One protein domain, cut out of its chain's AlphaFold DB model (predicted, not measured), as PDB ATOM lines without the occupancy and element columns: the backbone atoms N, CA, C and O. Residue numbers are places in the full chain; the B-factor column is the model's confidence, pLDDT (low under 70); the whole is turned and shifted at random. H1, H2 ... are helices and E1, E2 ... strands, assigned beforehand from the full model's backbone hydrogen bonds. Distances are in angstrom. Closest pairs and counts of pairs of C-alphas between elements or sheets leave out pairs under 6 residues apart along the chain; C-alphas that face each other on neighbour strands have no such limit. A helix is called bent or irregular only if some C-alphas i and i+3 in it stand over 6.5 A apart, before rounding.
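This is residues 175 to 284 of the 411 residues of an uncharacterized protein of Massilia sp (UniProt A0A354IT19). A single antiparallel sheet of five strands is curled like part of a barrel, with its one helix, H1, packed on it mainly at E2 and E3. The long loop of residues 238 to 251 lies at one end of the strands. The printed part has 110 residues, in the order H1 E1 E2 E3 E4 E5, the sheet having that same strand order; the class is mostly strand. It is compact, with a radius of gyration of the C-alphas of 14.7 A, yet elongated, spanning 44 by 26 by 20 A.

Find C-alpha 180 at (59.169, -53.799, -31.568), where H1 begins; it runs 16.0 A to residue 191. E1, residues 202 to 206, spans 12.9 A. E2, residues 209 to 223, spans 37.8 A and bends by 57 degrees at residue 212. E3, residues 226 to 237, spans 35.9 A, and E4, residues 252 to 262, spans 31.8 A. E5, residues 265 to 277, spans 31.4 A, bends by 51 degrees at residue 274 and ends at C-alpha 277, (35.646, -52.467, -29.006).

The strands form a meander, each the antiparallel neighbour of the one before, and a folded sheet, bent back so that E1 and E2 face E4 and E5 with E3 as hinge. Look for N 204 and O 211, 2.9 A, between E1 and E2; N 219 and O 230, 2.8 A, between E2 and E3; N 231 and O 257, 3.0 A, between E3 and E4; and N 258 and O 270, 2.8 A, between E4 and E5. H1 is on the sheet; its closest C-alphas with E2 are those of Ala 180 and Glu 219, 5.2 A apart. Every O i to N i+4 pair in H1 is within hydrogen-bond range.

The C-alphas farthest apart, of Gly 224 and Gln 241, are 46.5 A apart. The printed part has no cut, and E3 to E4 is a long link. Residues 177, 208 and 248 have pLDDT under 70.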
ATOM      1  N   LEU A 175      61.586 -48.310 -37.704       87.62
ATOM      2  CA  LEU A 175      61.797 -49.713 -38.085       87.62
ATOM      3  C   LEU A 175      63.253 -50.186 -37.901       87.62
ATOM      4  O   LEU A 175      63.552 -51.380 -38.022       87.62
ATOM      5  N   ALA A 176      64.156 -49.253 -37.580       81.50
ATOM      6  CA  ALA A 176      65.570 -49.521 -37.344       81.50
ATOM      7  C   ALA A 176      65.841 -50.087 -35.941       81.50
ATOM      8  O   ALA A 176      66.819 -50.813 -35.761       81.50
ATOM      9  N   SER A 177      64.991 -49.806 -34.942       67.12
ATOM     10  CA  SER A 177      65.128 -50.479 -33.648       67.12
ATOM     11  C   SER A 177      64.715 -51.936 -33.801       67.12
ATOM     12  O   SER A 177      63.552 -52.219 -34.070       67.12
ATOM     13  N   GLY A 178      65.636 -52.874 -33.582       70.94
ATOM     14  CA  GLY A 178      65.313 -54.307 -33.554       70.94
ATOM     15  C   GLY A 178      64.288 -54.705 -32.477       70.94
ATOM     16  O   GLY A 178      63.830 -55.839 -32.474       70.94
ATOM     17  N   ASN A 179      63.915 -53.784 -31.579       90.88
ATOM     18  CA  ASN A 179      62.881 -53.964 -30.566       90.88
ATOM     19  C   ASN A 179      61.538 -53.356 -31.020       90.88
ATOM     20  O   ASN A 179      61.416 -52.136 -31.166       90.88
ATOM     21  N   ALA A 180      60.522 -54.206 -31.187       94.56
ATOM     22  CA  ALA A 180      59.169 -53.799 -31.568       94.56
ATOM     23  C   ALA A 180      58.490 -52.902 -30.521       94.56
ATOM     24  O   ALA A 180      57.786 -51.960 -30.889       94.56
ATOM     25  N   ARG A 181      58.741 -53.130 -29.224       95.00
ATOM     26  CA  ARG A 181      58.128 -52.348 -28.141       95.00
ATOM     27  C   ARG A 181      58.626 -50.910 -28.143       95.00
ATOM     28  O   ARG A 181      57.821 -49.994 -28.000       95.00
ATOM     29  N   ASP A 182      59.926 -50.703 -28.349       93.94
ATOM     30  CA  ASP A 182      60.520 -49.362 -28.419       93.94
ATOM     31  C   ASP A 182      60.041 -48.603 -29.660       93.94
ATOM     32  O   ASP A 182      59.765 -47.402 -29.590       93.94
ATOM     33  N   ALA A 183      59.925 -49.302 -30.796       94.94
ATOM     34  CA  ALA A 183      59.325 -48.754 -32.007       94.94
ATOM     35  C   ALA A 183      57.873 -48.328 -31.747       94.94
ATOM     36  O   ALA A 183      57.514 -47.187 -32.028       94.94
ATOM     37  N   ALA A 184      57.071 -49.187 -31.114       95.62
ATOM     38  CA  ALA A 184      55.698 -48.874 -30.748       95.62
ATOM     39  C   ALA A 184      55.609 -47.681 -29.780       95.62
ATOM     40  O   ALA A 184      54.771 -46.817 -29.980       95.62
ATOM     41  N   VAL A 185      56.493 -47.547 -28.782       94.25
ATOM     42  CA  VAL A 185      56.520 -46.362 -27.895       94.25
ATOM     43  C   VAL A 185      56.775 -45.078 -28.684       94.25
ATOM     44  O   VAL A 185      56.098 -44.074 -28.463       94.25
ATOM     45  N   ARG A 186      57.736 -45.085 -29.618       92.12
ATOM     46  CA  ARG A 186      57.998 -43.920 -30.482       92.12
ATOM     47  C   ARG A 186      56.812 -43.614 -31.391       92.12
ATOM     48  O   ARG A 186      56.491 -42.443 -31.568       92.12
ATOM     49  N   LEU A 187      56.149 -44.647 -31.909       93.12
ATOM     50  CA  LEU A 187      54.932 -44.511 -32.701       93.12
ATOM     51  C   LEU A 187      53.790 -43.906 -31.880       93.12
ATOM     52  O   LEU A 187      53.207 -42.916 -32.299       93.12
ATOM     53  N   MET A 188      53.514 -44.434 -30.688       92.69
ATOM     54  CA  MET A 188      52.486 -43.898 -29.794       92.69
ATOM     55  C   MET A 188      52.788 -42.455 -29.404       92.69
ATOM     56  O   MET A 188      51.883 -41.632 -29.406       92.69
ATOM     57  N   ASN A 189      54.059 -42.120 -29.156       88.81
ATOM     58  CA  ASN A 189      54.454 -40.739 -28.892       88.81
ATOM     59  C   ASN A 189      54.184 -39.799 -30.075       88.81
ATOM     60  O   ASN A 189      53.872 -38.626 -29.886       88.81
ATOM     61  N   HIS A 190      54.321 -40.320 -31.293       84.94
ATOM     62  CA  HIS A 190      54.018 -39.601 -32.523       84.94
ATOM     63  C   HIS A 190      52.509 -39.492 -32.791       84.94
ATOM     64  O   HIS A 190      52.074 -38.495 -33.351       84.94
ATOM     65  N   VAL A 191      51.710 -40.484 -32.397       83.94
ATOM     66  CA  VAL A 191      50.262 -40.507 -32.658       83.94
ATOM     67  C   VAL A 191      49.477 -39.778 -31.568       83.94
ATOM     68  O   VAL A 191      48.679 -38.897 -31.864       83.94
ATOM     69  N   TYR A 192      49.720 -40.117 -30.305       84.12
ATOM     70  CA  TYR A 192      48.946 -39.638 -29.156       84.12
ATOM     71  C   TYR A 192      49.660 -38.547 -28.346       84.12
ATOM     72  O   TYR A 192      49.140 -38.077 -27.339       84.12
ATOM     73  N   GLY A 193      50.862 -38.139 -28.757       84.81
ATOM     74  CA  GLY A 193      51.665 -37.170 -28.017       84.81
ATOM     75  C   GLY A 193      52.448 -37.822 -26.881       84.81
ATOM     76  O   GLY A 193      52.692 -39.020 -26.872       84.81
ATOM     77  N   LYS A 194      52.925 -37.043 -25.913       84.75
ATOM     78  CA  LYS A 194      53.813 -37.576 -24.870       84.75
ATOM     79  C   LYS A 194      53.043 -38.466 -23.890       84.75
ATOM     80  O   LYS A 194      52.003 -38.057 -23.389       84.75
ATOM     81  N   GLN A 195      53.611 -39.622 -23.550       89.94
ATOM     82  CA  GLN A 195      53.093 -40.455 -22.463       89.94
ATOM     83  C   GLN A 195      53.044 -39.663 -21.146       89.94
ATOM     84  O   GLN A 195      54.034 -39.038 -20.740       89.94
ATOM     85  N   GLU A 196      51.908 -39.720 -20.461       86.31
ATOM     86  CA  GLU A 196      51.748 -39.139 -19.137       86.31
ATOM     87  C   GLU A 196      52.392 -40.053 -18.100       86.31
ATOM     88  O   GLU A 196      52.059 -41.232 -17.971       86.31
ATOM     89  N   LYS A 197      53.375 -39.510 -17.374       83.25
ATOM     90  CA  LYS A 197      54.165 -40.286 -16.410       83.25
ATOM     91  C   LYS A 197      53.334 -40.769 -15.227       83.25
ATOM     92  O   LYS A 197      53.630 -41.833 -14.706       83.25
ATOM     93  N   GLU A 198      52.347 -39.978 -14.818       80.69
ATOM     94  CA  GLU A 198      51.496 -40.251 -13.659       80.69
ATOM     95  C   GLU A 198      50.638 -41.502 -13.874       80.69
ATOM     96  O   GLU A 198      50.652 -42.406 -13.047       80.69
ATOM     97  N   HIS A 199      50.000 -41.615 -15.042       79.06
ATOM     98  CA  HIS A 199      49.118 -42.742 -15.372       79.06
ATOM     99  C   HIS A 199      49.814 -43.863 -16.165       79.06
ATOM    100  O   HIS A 199      49.246 -44.935 -16.394       79.06
ATOM    101  N   GLY A 200      51.050 -43.636 -16.621       89.12
ATOM    102  CA  GLY A 200      51.810 -44.605 -17.412       89.12
ATOM    103  C   GLY A 200      51.172 -44.919 -18.772       89.12
ATOM    104  O   GLY A 200      51.378 -46.007 -19.314       89.12
ATOM    105  N   CYS A 201      50.402 -43.990 -19.343       93.38
ATOM    106  CA  CYS A 201      49.668 -44.173 -20.597       93.38
ATOM    107  C   CYS A 201      49.637 -42.902 -21.448       93.38
ATOM    108  O   CYS A 201      50.109 -41.843 -21.038       93.38
ATOM    109  N   TRP A 202      49.127 -43.029 -22.669       92.75
ATOM    110  CA  TRP A 202      48.844 -41.888 -23.534       92.75
ATOM    111  C   TRP A 202      47.382 -41.494 -23.391       92.75
ATOM    112  O   TRP A 202      46.517 -42.361 -23.479       92.75
ATOM    113  N   ILE A 203      47.104 -40.207 -23.200       86.81
ATOM    114  CA  ILE A 203      45.727 -39.732 -23.090       86.81
ATOM    115  C   ILE A 203      45.188 -39.410 -24.478       86.81
ATOM    116  O   ILE A 203      45.631 -38.463 -25.125       86.81
ATOM    117  N   SER A 204      44.212 -40.201 -24.913       84.50
ATOM    118  CA  SER A 204      43.383 -39.904 -26.080       84.50
ATOM    119  C   SER A 204      42.035 -39.346 -25.632       84.50
ATOM    120  O   SER A 204      41.654 -39.500 -24.472       84.50
ATOM    121  N   ARG A 205      41.303 -38.696 -26.536       78.56
ATOM    122  CA  ARG A 205      39.905 -38.323 -26.316       78.56
ATOM    123  C   ARG A 205      39.044 -38.877 -27.433       78.56
ATOM    124  O   ARG A 205      39.436 -38.813 -28.592       78.56
ATOM    125  N   PHE A 206      37.886 -39.393 -27.057       77.19
ATOM    126  CA  PHE A 206      36.853 -39.844 -27.976       77.19
ATOM    127  C   PHE A 206      35.512 -39.368 -27.429       77.19
ATOM    128  O   PHE A 206      35.235 -39.572 -26.248       77.19
ATOM    129  N   GLU A 207      34.742 -38.656 -28.253       72.81
ATOM    130  CA  GLU A 207      33.460 -38.046 -27.853       72.81
ATOM    131  C   GLU A 207      33.559 -37.224 -26.548       72.81
ATOM    132  O   GLU A 207      32.720 -37.297 -25.654       72.81
ATOM    133  N   GLY A 208      34.641 -36.452 -26.404       69.00
ATOM    134  CA  GLY A 208      34.917 -35.634 -25.218       69.00
ATOM    135  C   GLY A 208      35.424 -36.395 -23.984       69.00
ATOM    136  O   GLY A 208      35.942 -35.766 -23.059       69.00
ATOM    137  N   MET A 209      35.363 -37.728 -23.968       77.25
ATOM    138  CA  MET A 209      35.811 -38.555 -22.849       77.25
ATOM    139  C   MET A 209      37.305 -38.895 -22.961       77.25
ATOM    140  O   MET A 209      37.763 -39.261 -24.047       77.25
ATOM    141  N   PRO A 210      38.096 -38.784 -21.876       84.00
ATOM    142  CA  PRO A 210      39.499 -39.172 -21.895       84.00
ATOM    143  C   PRO A 210      39.676 -40.689 -21.754       84.00
ATOM    144  O   PRO A 210      38.993 -41.347 -20.973       84.00
ATOM    145  N   TYR A 211      40.646 -41.226 -22.492       89.12
ATOM    146  CA  TYR A 211      41.032 -42.633 -22.470       89.12
ATOM    147  C   TYR A 211      42.529 -42.784 -22.229       89.12
ATOM    148  O   TYR A 211      43.353 -42.145 -22.888       89.12
ATOM    149  N   CYS A 212      42.877 -43.689 -21.321       92.88
ATOM    150  CA  CYS A 212      44.241 -44.085 -21.007       92.88
ATOM    151  C   CYS A 212      44.688 -45.213 -21.948       92.88
ATOM    152  O   CYS A 212      44.403 -46.386 -21.708       92.88
ATOM    153  N   MET A 213      45.388 -44.856 -23.028       94.81
ATOM    154  CA  MET A 213      45.866 -45.782 -24.060       94.81
ATOM    155  C   MET A 213      47.170 -46.474 -23.640       94.81
ATOM    156  O   MET A 213      48.154 -45.812 -23.297       94.81
ATOM    157  N   LYS A 214      47.232 -47.803 -23.732       96.06
ATOM    158  CA  LYS A 214      48.410 -48.629 -23.424       96.06
ATOM    159  C   LYS A 214      48.683 -49.609 -24.557       96.06
ATOM    160  O   LYS A 214      47.774 -50.285 -25.015       96.06
ATOM    161  N   ILE A 215      49.944 -49.719 -24.980       96.56
ATOM    162  CA  ILE A 215      50.364 -50.752 -25.943       96.56
ATOM    163  C   ILE A 215      50.168 -52.123 -25.300       96.56
ATOM    164  O   ILE A 215      50.756 -52.380 -24.247       96.56
ATOM    165  N   VAL A 216      49.399 -52.982 -25.962       96.25
ATOM    166  CA  VAL A 216      49.122 -54.354 -25.511       96.25
ATOM    167  C   VAL A 216      49.891 -55.388 -26.328       96.25
ATOM    168  O   VAL A 216      50.343 -56.385 -25.777       96.25
ATOM    169  N   GLN A 217      50.157 -55.113 -27.608       96.75
ATOM    170  CA  GLN A 217      51.019 -55.953 -28.437       96.75
ATOM    171  C   GLN A 217      51.771 -55.111 -29.473       96.75
ATOM    172  O   GLN A 217      51.278 -54.102 -29.983       96.75
ATOM    173  N   SER A 218      52.993 -55.536 -29.788       97.06
ATOM    174  CA  SER A 218      53.780 -54.977 -30.884       97.06
ATOM    175  C   SER A 218      54.720 -56.024 -31.464       97.06
ATOM    176  O   SER A 218      55.427 -56.682 -30.701       97.06
ATOM    177  N   GLU A 219      54.799 -56.118 -32.785       96.56
ATOM    178  CA  GLU A 219      55.671 -57.055 -33.492       96.56
ATOM    179  C   GLU A 219      56.284 -56.390 -34.727       96.56
ATOM    180  O   GLU A 219      55.622 -55.629 -35.430       96.56
ATOM    181  N   ILE A 220      57.557 -56.677 -35.003       95.19
ATOM    182  CA  ILE A 220      58.191 -56.327 -36.277       95.19
ATOM    183  C   ILE A 220      58.319 -57.608 -37.092       95.19
ATOM    184  O   ILE A 220      59.036 -58.522 -36.685       95.19
ATOM    185  N   LYS A 221      57.675 -57.653 -38.258       93.94
ATOM    186  CA  LYS A 221      57.770 -58.775 -39.196       93.94
ATOM    187  C   LYS A 221      58.607 -58.391 -40.406       93.94
ATOM    188  O   LYS A 221      58.543 -57.258 -40.883       93.94
ATOM    189  N   THR A 222      59.383 -59.347 -40.905       92.62
ATOM    190  CA  THR A 222      60.029 -59.250 -42.218       92.62
ATOM    191  C   THR A 222      59.194 -60.067 -43.188       92.62
ATOM    192  O   THR A 222      59.020 -61.263 -42.977       92.62
ATOM    193  N   LEU A 223      58.638 -59.398 -44.188       91.44
ATOM    194  CA  LEU A 223      57.627 -59.929 -45.094       91.44
ATOM    195  C   LEU A 223      58.103 -59.803 -46.547       91.44
ATOM    196  O   LEU A 223      59.133 -59.170 -46.802       91.44
ATOM    197  N   GLY A 224      57.362 -60.371 -47.505       87.38
ATOM    198  CA  GLY A 224      57.725 -60.289 -48.927       87.38
ATOM    199  C   GLY A 224      57.790 -58.845 -49.438       87.38
ATOM    200  O   GLY A 224      58.686 -58.482 -50.197       87.38
ATOM    201  N   SER A 225      56.891 -57.994 -48.942       86.94
ATOM    202  CA  SER A 225      56.827 -56.551 -49.218       86.94
ATOM    203  C   SER A 225      57.774 -55.690 -48.373       86.94
ATOM    204  O   SER A 225      57.767 -54.466 -48.503       86.94
ATOM    205  N   GLY A 226      58.589 -56.297 -47.508       90.56
ATOM    206  CA  GLY A 226      59.554 -55.607 -46.657       90.56
ATOM    207  C   GLY A 226      59.233 -55.684 -45.166       90.56
ATOM    208  O   GLY A 226      58.413 -56.477 -44.702       90.56
ATOM    209  N   LYS A 227      59.939 -54.877 -44.372       92.31
ATOM    210  CA  LYS A 227      59.774 -54.866 -42.916       92.31
ATOM    211  C   LYS A 227      58.535 -54.058 -42.525       92.31
ATOM    212  O   LYS A 227      58.360 -52.933 -42.988       92.31
ATOM    213  N   ARG A 228      57.719 -54.597 -41.618       94.81
ATOM    214  CA  ARG A 228      56.549 -53.907 -41.058       94.81
ATOM    215  C   ARG A 228      56.528 -53.973 -39.536       94.81
ATOM    216  O   ARG A 228      56.841 -55.010 -38.959       94.81
ATOM    217  N   LEU A 229      56.140 -52.872 -38.900       97.06
ATOM    218  CA  LEU A 229      55.745 -52.816 -37.495       97.06
ATOM    219  C   LEU A 229      54.223 -52.920 -37.410       97.06
ATOM    220  O   LEU A 229      53.512 -52.103 -37.992       97.06
ATOM    221  N   TYR A 230      53.765 -53.874 -36.616       97.94
ATOM    222  CA  TYR A 230      52.391 -54.028 -36.169       97.94
ATOM    223  C   TYR A 230      52.341 -53.597 -34.710       97.94
ATOM    224  O   TYR A 230      53.077 -54.140 -33.887       97.94
ATOM    225  N   ALA A 231      51.518 -52.610 -34.373       97.94
ATOM    226  CA  ALA A 231      51.326 -52.166 -32.998       97.94
ATOM    227  C   ALA A 231      49.842 -51.969 -32.705       97.94
ATOM    228  O   ALA A 231      49.132 -51.350 -33.496       97.94
ATOM    229  N   ILE A 232      49.400 -52.465 -31.554       98.00
ATOM    230  CA  ILE A 232      48.029 -52.315 -31.077       98.00
ATOM    231  C   ILE A 232      48.031 -51.872 -29.612       98.00
ATOM    232  O   ILE A 232      48.878 -52.280 -28.805       98.00
ATOM    233  N   ALA A 233      47.112 -50.973 -29.285       97.19
ATOM    234  CA  ALA A 233      46.962 -50.358 -27.981       97.19
ATOM    235  C   ALA A 233      45.494 -50.343 -27.563       97.19
ATOM    236  O   ALA A 233      44.631 -50.047 -28.379       97.19
ATOM    237  N   ASN A 234      45.240 -50.572 -26.281       96.88
ATOM    238  CA  ASN A 234      43.910 -50.496 -25.688       96.88
ATOM    239  C   ASN A 234      43.771 -49.230 -24.850       96.88
ATOM    240  O   ASN A 234      44.695 -48.869 -24.121       96.88
ATOM    241  N   GLY A 235      42.612 -48.597 -24.920       94.12
ATOM    242  CA  GLY A 235      42.201 -47.458 -24.122       94.12
ATOM    243  C   GLY A 235      41.129 -47.846 -23.122       94.12
ATOM    244  O   GLY A 235      40.091 -48.374 -23.515       94.12
ATOM    245  N   GLN A 236      41.371 -47.520 -21.855       92.31
ATOM    246  CA  GLN A 236      40.360 -47.534 -20.799       92.31
ATOM    247  C   GLN A 236      39.847 -46.111 -20.591       92.31
ATOM    248  O   GLN A 236      40.665 -45.200 -20.445       92.31
ATOM    249  N   ALA A 237      38.531 -45.922 -20.554       89.19
ATOM    250  CA  ALA A 237      37.952 -44.635 -20.184       89.19
ATOM    251  C   ALA A 237      38.357 -44.253 -18.753       89.19
ATOM    252  O   ALA A 237      38.337 -45.107 -17.864       89.19
ATOM    253  N   ILE A 238      38.703 -42.986 -18.529       88.50
ATOM    254  CA  ILE A 238      39.105 -42.475 -17.213       88.50
ATOM    255  C   ILE A 238      38.319 -41.221 -16.822       88.50
ATOM    256  O   ILE A 238      37.798 -40.512 -17.682       88.50
ATOM    257  N   ASP A 239      38.222 -40.941 -15.527       85.88
ATOM    258  CA  ASP A 239      37.656 -39.697 -15.009       85.88
ATOM    259  C   ASP A 239      38.704 -38.567 -14.939       85.88
ATOM    260  O   ASP A 239      39.815 -38.674 -15.463       85.88
ATOM    261  N   GLN A 240      38.346 -37.439 -14.317       81.25
ATOM    262  CA  GLN A 240      39.252 -36.292 -14.167       81.25
ATOM    263  C   GLN A 240      40.435 -36.568 -13.229       81.25
ATOM    264  O   GLN A 240      41.417 -35.828 -13.260       81.25
ATOM    265  N   GLN A 241      40.333 -37.593 -12.386       82.88
ATOM    266  CA  GLN A 241      41.369 -38.041 -11.462       82.88
ATOM    267  C   GLN A 241      42.251 -39.131 -12.095       82.88
ATOM    268  O   GLN A 241      43.273 -39.505 -11.524       82.88
ATOM    269  N   GLY A 242      41.892 -39.603 -13.292       84.19
ATOM    270  CA  GLY A 242      42.586 -40.668 -14.002       84.19
ATOM    271  C   GLY A 242      42.164 -42.073 -13.574       84.19
ATOM    272  O   GLY A 242      42.821 -43.043 -13.959       84.19
ATOM    273  N   GLU A 243      41.079 -42.192 -12.809       89.00
ATOM    274  CA  GLU A 243      40.527 -43.469 -12.370       89.00
ATOM    275  C   GLU A 243      39.644 -44.077 -13.455       89.00
ATOM    276  O   GLU A 243      38.983 -43.369 -14.214       89.00
ATOM    277  N   ALA A 244      39.637 -45.407 -13.549       89.88
ATOM    278  CA  ALA A 244      38.901 -46.108 -14.594       89.88
ATOM    279  C   ALA A 244      37.385 -45.904 -14.449       89.88
ATOM    280  O   ALA A 244      36.788 -46.246 -13.427       89.88
ATOM    281  N   ILE A 245      36.746 -45.432 -15.518       86.00
ATOM    282  CA  ILE A 245      35.289 -45.418 -15.634       86.00
ATOM    283  C   ILE A 245      34.856 -46.779 -16.167       86.00
ATOM    284  O   ILE A 245      35.233 -47.171 -17.271       86.00
ATOM    285  N   THR A 246      34.041 -47.481 -15.384       81.75
ATOM    286  CA  THR A 246      33.397 -48.734 -15.787       81.75
ATOM    287  C   THR A 246      31.895 -48.501 -15.859       81.75
ATOM    288  O   THR A 246      31.256 -48.128 -14.874       81.75
ATOM    289  N   ALA A 247      31.320 -48.655 -17.048       78.81
ATOM    290  CA  ALA A 247      29.882 -48.542 -17.248       78.81
ATOM    291  C   ALA A 247      29.427 -49.520 -18.325       78.81
ATOM    292  O   ALA A 247      30.091 -49.677 -19.347       78.81
ATOM    293  N   HIS A 248      28.256 -50.123 -18.111       68.94
ATOM    294  CA  HIS A 248      27.682 -51.140 -18.994       68.94
ATOM    295  C   HIS A 248      27.581 -50.691 -20.455       68.94
ATOM    296  O   HIS A 248      27.877 -51.456 -21.362       68.94
ATOM    297  N   ALA A 249      27.176 -49.444 -20.696       72.88
ATOM    298  CA  ALA A 249      26.991 -48.923 -22.050       72.88
ATOM    299  C   ALA A 249      28.296 -48.452 -22.723       72.88
ATOM    300  O   ALA A 249      28.247 -47.901 -23.818       72.88
ATOM    301  N   MET A 250      29.448 -48.600 -22.064       79.62
ATOM    302  CA  MET A 250      30.720 -48.109 -22.583       79.62
ATOM    303  C   MET A 250      31.540 -49.233 -23.202       79.62
ATOM    304  O   MET A 250      31.594 -50.351 -22.691       79.62
ATOM    305  N   GLN A 251      32.236 -48.899 -24.281       85.56
ATOM    306  CA  GLN A 251      33.239 -49.748 -24.911       85.56
ATOM    307  C   GLN A 251      34.628 -49.190 -24.597       85.56
ATOM    308  O   GLN A 251      34.779 -48.003 -24.296       85.56
ATOM    309  N   GLY A 252      35.648 -50.040 -24.655       91.81
ATOM    310  CA  GLY A 252      37.019 -49.552 -24.687       91.81
ATOM    311  C   GLY A 252      37.370 -48.959 -26.048       91.81
ATOM    312  O   GLY A 252      36.613 -49.045 -27.017       91.81
ATOM    313  N   LEU A 253      38.568 -48.385 -26.125       92.44
ATOM    314  CA  LEU A 253      39.152 -47.952 -27.392       92.44
ATOM    315  C   LEU A 253      40.306 -48.850 -27.808       92.44
ATOM    316  O   LEU A 253      41.047 -49.365 -26.979       92.44
ATOM    317  N   VAL A 254      40.512 -48.966 -29.110       96.12
ATOM    318  CA  VAL A 254      41.631 -49.671 -29.717       96.12
ATOM    319  C   VAL A 254      42.309 -48.739 -30.714       96.12
ATOM    320  O   VAL A 254      41.696 -48.214 -31.643       96.12
ATOM    321  N   GLY A 255      43.603 -48.522 -30.506       95.88
ATOM    322  CA  GLY A 255      44.499 -47.921 -31.482       95.88
ATOM    323  C   GLY A 255      45.276 -49.017 -32.191       95.88
ATOM    324  O   GLY A 255      45.971 -49.781 -31.526       95.88
ATOM    325  N   ALA A 256      45.193 -49.099 -33.514       96.69
ATOM    326  CA  ALA A 256      45.849 -50.135 -34.303       96.69
ATOM    327  C   ALA A 256      46.631 -49.520 -35.466       96.69
ATOM    328  O   ALA A 256      46.133 -48.662 -36.197       96.69
ATOM    329  N   PHE A 257      47.881 -49.953 -35.628       96.69
ATOM    330  CA  PHE A 257      48.843 -49.315 -36.517       96.69
ATOM    331  C   PHE A 257      49.685 -50.334 -37.271       96.69
ATOM    332  O   PHE A 257      50.296 -51.224 -36.673       96.69
ATOM    333  N   ILE A 258      49.784 -50.134 -38.583       96.00
ATOM    334  CA  ILE A 258      50.668 -50.879 -39.474       96.00
ATOM    335  C   ILE A 258      51.593 -49.870 -40.147       96.00
ATOM    336  O   ILE A 258      51.147 -49.010 -40.909       96.00
ATOM    337  N   VAL A 259      52.888 -49.965 -39.863       95.62
ATOM    338  CA  VAL A 259      53.918 -49.086 -40.433       95.62
ATOM    339  C   VAL A 259      54.879 -49.920 -41.265       95.62
ATOM    340  O   VAL A 259      55.413 -50.908 -40.772       95.62
ATOM    341  N   GLY A 260      55.117 -49.514 -42.507       92.06
ATOM    342  CA  GLY A 260      56.106 -50.117 -43.401       92.06
ATOM    343  C   GLY A 260      57.098 -49.085 -43.920       92.06
ATOM    344  O   GLY A 260      57.175 -47.974 -43.398       92.06
ATOM    345  N   GLU A 261      57.852 -49.449 -44.952       87.31
ATOM    346  CA  GLU A 261      58.754 -48.535 -45.653       87.31
ATOM    347  C   GLU A 261      58.157 -48.104 -46.995       87.31
ATOM    348  O   GLU A 261      57.817 -48.935 -47.832       87.31
ATOM    349  N   THR A 262      58.102 -46.793 -47.228       79.19
ATOM    350  CA  THR A 262      57.744 -46.188 -48.515       79.19
ATOM    351  C   THR A 262      58.864 -45.236 -48.914       79.19
ATOM    352  O   THR A 262      59.208 -44.324 -48.163       79.19
ATOM    353  N   ASN A 263      59.468 -45.442 -50.090       77.69
ATOM    354  CA  ASN A 263      60.609 -44.647 -50.574       77.69
ATOM    355  C   ASN A 263      61.783 -44.576 -49.573       77.69
ATOM    356  O   ASN A 263      62.401 -43.525 -49.394       77.69
ATOM    357  N   GLY A 264      62.069 -45.688 -48.885       78.50
ATOM    358  CA  GLY A 264      63.158 -45.779 -47.905       78.50
ATOM    359  C   GLY A 264      62.910 -45.024 -46.595       78.50
ATOM    360  O   GLY A 264      63.851 -44.806 -45.833       78.50
ATOM    361  N   LYS A 265      61.667 -44.604 -46.325       84.81
ATOM    362  CA  LYS A 265      61.261 -43.970 -45.065       84.81
ATOM    363  C   LYS A 265      60.087 -44.721 -44.428       84.81
ATOM    364  O   LYS A 265      59.221 -45.195 -45.161       84.81
ATOM    365  N   PRO A 266      60.010 -44.793 -43.088       89.94
ATOM    366  CA  PRO A 266      58.825 -45.303 -42.409       89.94
ATOM    367  C   PRO A 266      57.568 -44.511 -42.790       89.94
ATOM    368  O   PRO A 266      57.565 -43.281 -42.738       89.94
ATOM    369  N   ALA A 267      56.499 -45.216 -43.147       87.00
ATOM    370  CA  ALA A 267      55.204 -44.648 -43.504       87.00
ATOM    371  C   ALA A 267      54.069 -45.551 -43.004       87.00
ATOM    372  O   ALA A 267      54.214 -46.775 -42.938       87.00
ATOM    373  N   PHE A 268      52.929 -44.954 -42.650       86.50
ATOM    374  CA  PHE A 268      51.735 -45.730 -42.332       86.50
ATOM    375  C   PHE A 268      51.284 -46.485 -43.581       86.50
ATOM    376  O   PHE A 268      51.060 -45.880 -44.626       86.50
ATOM    377  N   ILE A 269      51.149 -47.801 -43.448       87.31
ATOM    378  CA  ILE A 269      50.390 -48.631 -44.382       87.31
ATOM    379  C   ILE A 269      48.914 -48.530 -44.020       87.31
ATOM    380  O   ILE A 269      48.083 -48.361 -44.903       87.31
ATOM    381  N   ALA A 270      48.607 -48.617 -42.722       85.75
ATOM    382  CA  ALA A 270      47.269 -48.413 -42.198       85.75
ATOM    383  C   ALA A 270      47.302 -47.909 -40.757       85.75
ATOM    384  O   ALA A 270      48.235 -48.213 -40.005       85.75
ATOM    385  N   LYS A 271      46.279 -47.156 -40.357       89.56
ATOM    386  CA  LYS A 271      46.107 -46.746 -38.963       89.56
ATOM    387  C   LYS A 271      44.651 -46.485 -38.613       89.56
ATOM    388  O   LYS A 271      43.901 -46.027 -39.463       89.56
ATOM    389  N   SER A 272      44.337 -46.680 -37.338       86.50
ATOM    390  CA  SER A 272      43.141 -46.162 -36.673       86.50
ATOM    391  C   SER A 272      43.463 -45.887 -35.215       86.50
ATOM    392  O   SER A 272      44.174 -46.661 -34.576       86.50
ATOM    393  N   THR A 273      42.979 -44.770 -34.682       87.56
ATOM    394  CA  THR A 273      43.345 -44.307 -33.333       87.56
ATOM    395  C   THR A 273      42.294 -44.593 -32.265       87.56
ATOM    396  O   THR A 273      42.606 -44.465 -31.080       87.56
ATOM    397  N   THR A 274      41.073 -44.923 -32.681       86.06
ATOM    398  CA  THR A 274      39.851 -44.830 -31.866       86.06
ATOM    399  C   THR A 274      38.799 -45.860 -32.303       86.06
ATOM    400  O   THR A 274      37.621 -45.543 -32.418       86.06
ATOM    401  N   ILE A 275      39.202 -47.104 -32.573       88.75
ATOM    402  CA  ILE A 275      38.242 -48.188 -32.834       88.75
ATOM    403  C   ILE A 275      37.536 -48.509 -31.514       88.75
ATOM    404  O   ILE A 275      38.209 -48.830 -30.536       88.75
ATOM    405  N   GLN A 276      36.212 -48.427 -31.459       89.88
ATOM    406  CA  GLN A 276      35.475 -48.855 -30.273       89.88
ATOM    407  C   GLN A 276      35.358 -50.381 -30.269       89.88
ATOM    408  O   GLN A 276      34.963 -50.975 -31.267       89.88
ATOM    409  N   ALA A 277      35.744 -51.020 -29.167       90.56
ATOM    410  CA  ALA A 277      35.646 -52.467 -29.006       90.56
ATOM    411  C   ALA A 277      35.610 -52.839 -27.523       90.56
ATOM    412  O   ALA A 277      36.137 -52.112 -26.679       90.56
ATOM    413  N   GLY A 278      35.051 -54.007 -27.215       90.06
ATOM    414  CA  GLY A 278      34.962 -54.498 -25.846       90.06
ATOM    415  C   GLY A 278      33.663 -54.127 -25.129       90.06
ATOM    416  O   GLY A 278      32.707 -53.656 -25.744       90.06
ATOM    417  N   THR A 279      33.635 -54.375 -23.823       85.69
ATOM    418  CA  THR A 279      32.479 -54.214 -22.924       85.69
ATOM    419  C   THR A 279      32.921 -53.511 -21.639       85.69
ATOM    420  O   THR A 279      34.109 -53.480 -21.299       85.69
ATOM    421  N   MET A 280      31.974 -52.914 -20.908       83.31
ATOM    422  CA  MET A 280      32.213 -52.306 -19.587       83.31
ATOM    423  C   MET A 280      33.309 -51.217 -19.569       83.31
ATOM    424  O   MET A 280      33.974 -50.990 -18.557       83.31
ATOM    425  N   GLY A 281      33.507 -50.528 -20.694       82.88
ATOM    426  CA  GLY A 281      34.525 -49.490 -20.885       82.88
ATOM    427  C   GLY A 281      35.941 -50.018 -21.142       82.88
ATOM    428  O   GLY A 281      36.874 -49.220 -21.210       82.88
ATOM    429  N   THR A 282      36.107 -51.334 -21.279       85.75
ATOM    430  CA  THR A 282      37.395 -52.006 -21.507       85.75
ATOM    431  C   THR A 282      37.458 -52.563 -22.926       85.75
ATOM    432  O   THR A 282      36.450 -53.025 -23.445       85.75
ATOM    433  N   ALA A 283      38.629 -52.519 -23.562       92.31
ATOM    434  CA  ALA A 283      38.876 -53.155 -24.861       92.31
ATOM    435  C   ALA A 283      39.393 -54.599 -24.674       92.31
ATOM    436  O   ALA A 283      39.926 -54.895 -23.600       92.31
ATOM    437  N   PRO A 284      39.311 -55.475 -25.700       93.06
ATOM    438  CA  PRO A 284      39.812 -56.856 -25.641       93.06
ATOM    439  C   PRO A 284      41.231 -56.938 -25.077       93.06
ATOM    440  O   PRO A 284      42.141 -56.320 -25.624       93.06
TER     441      PRO A 284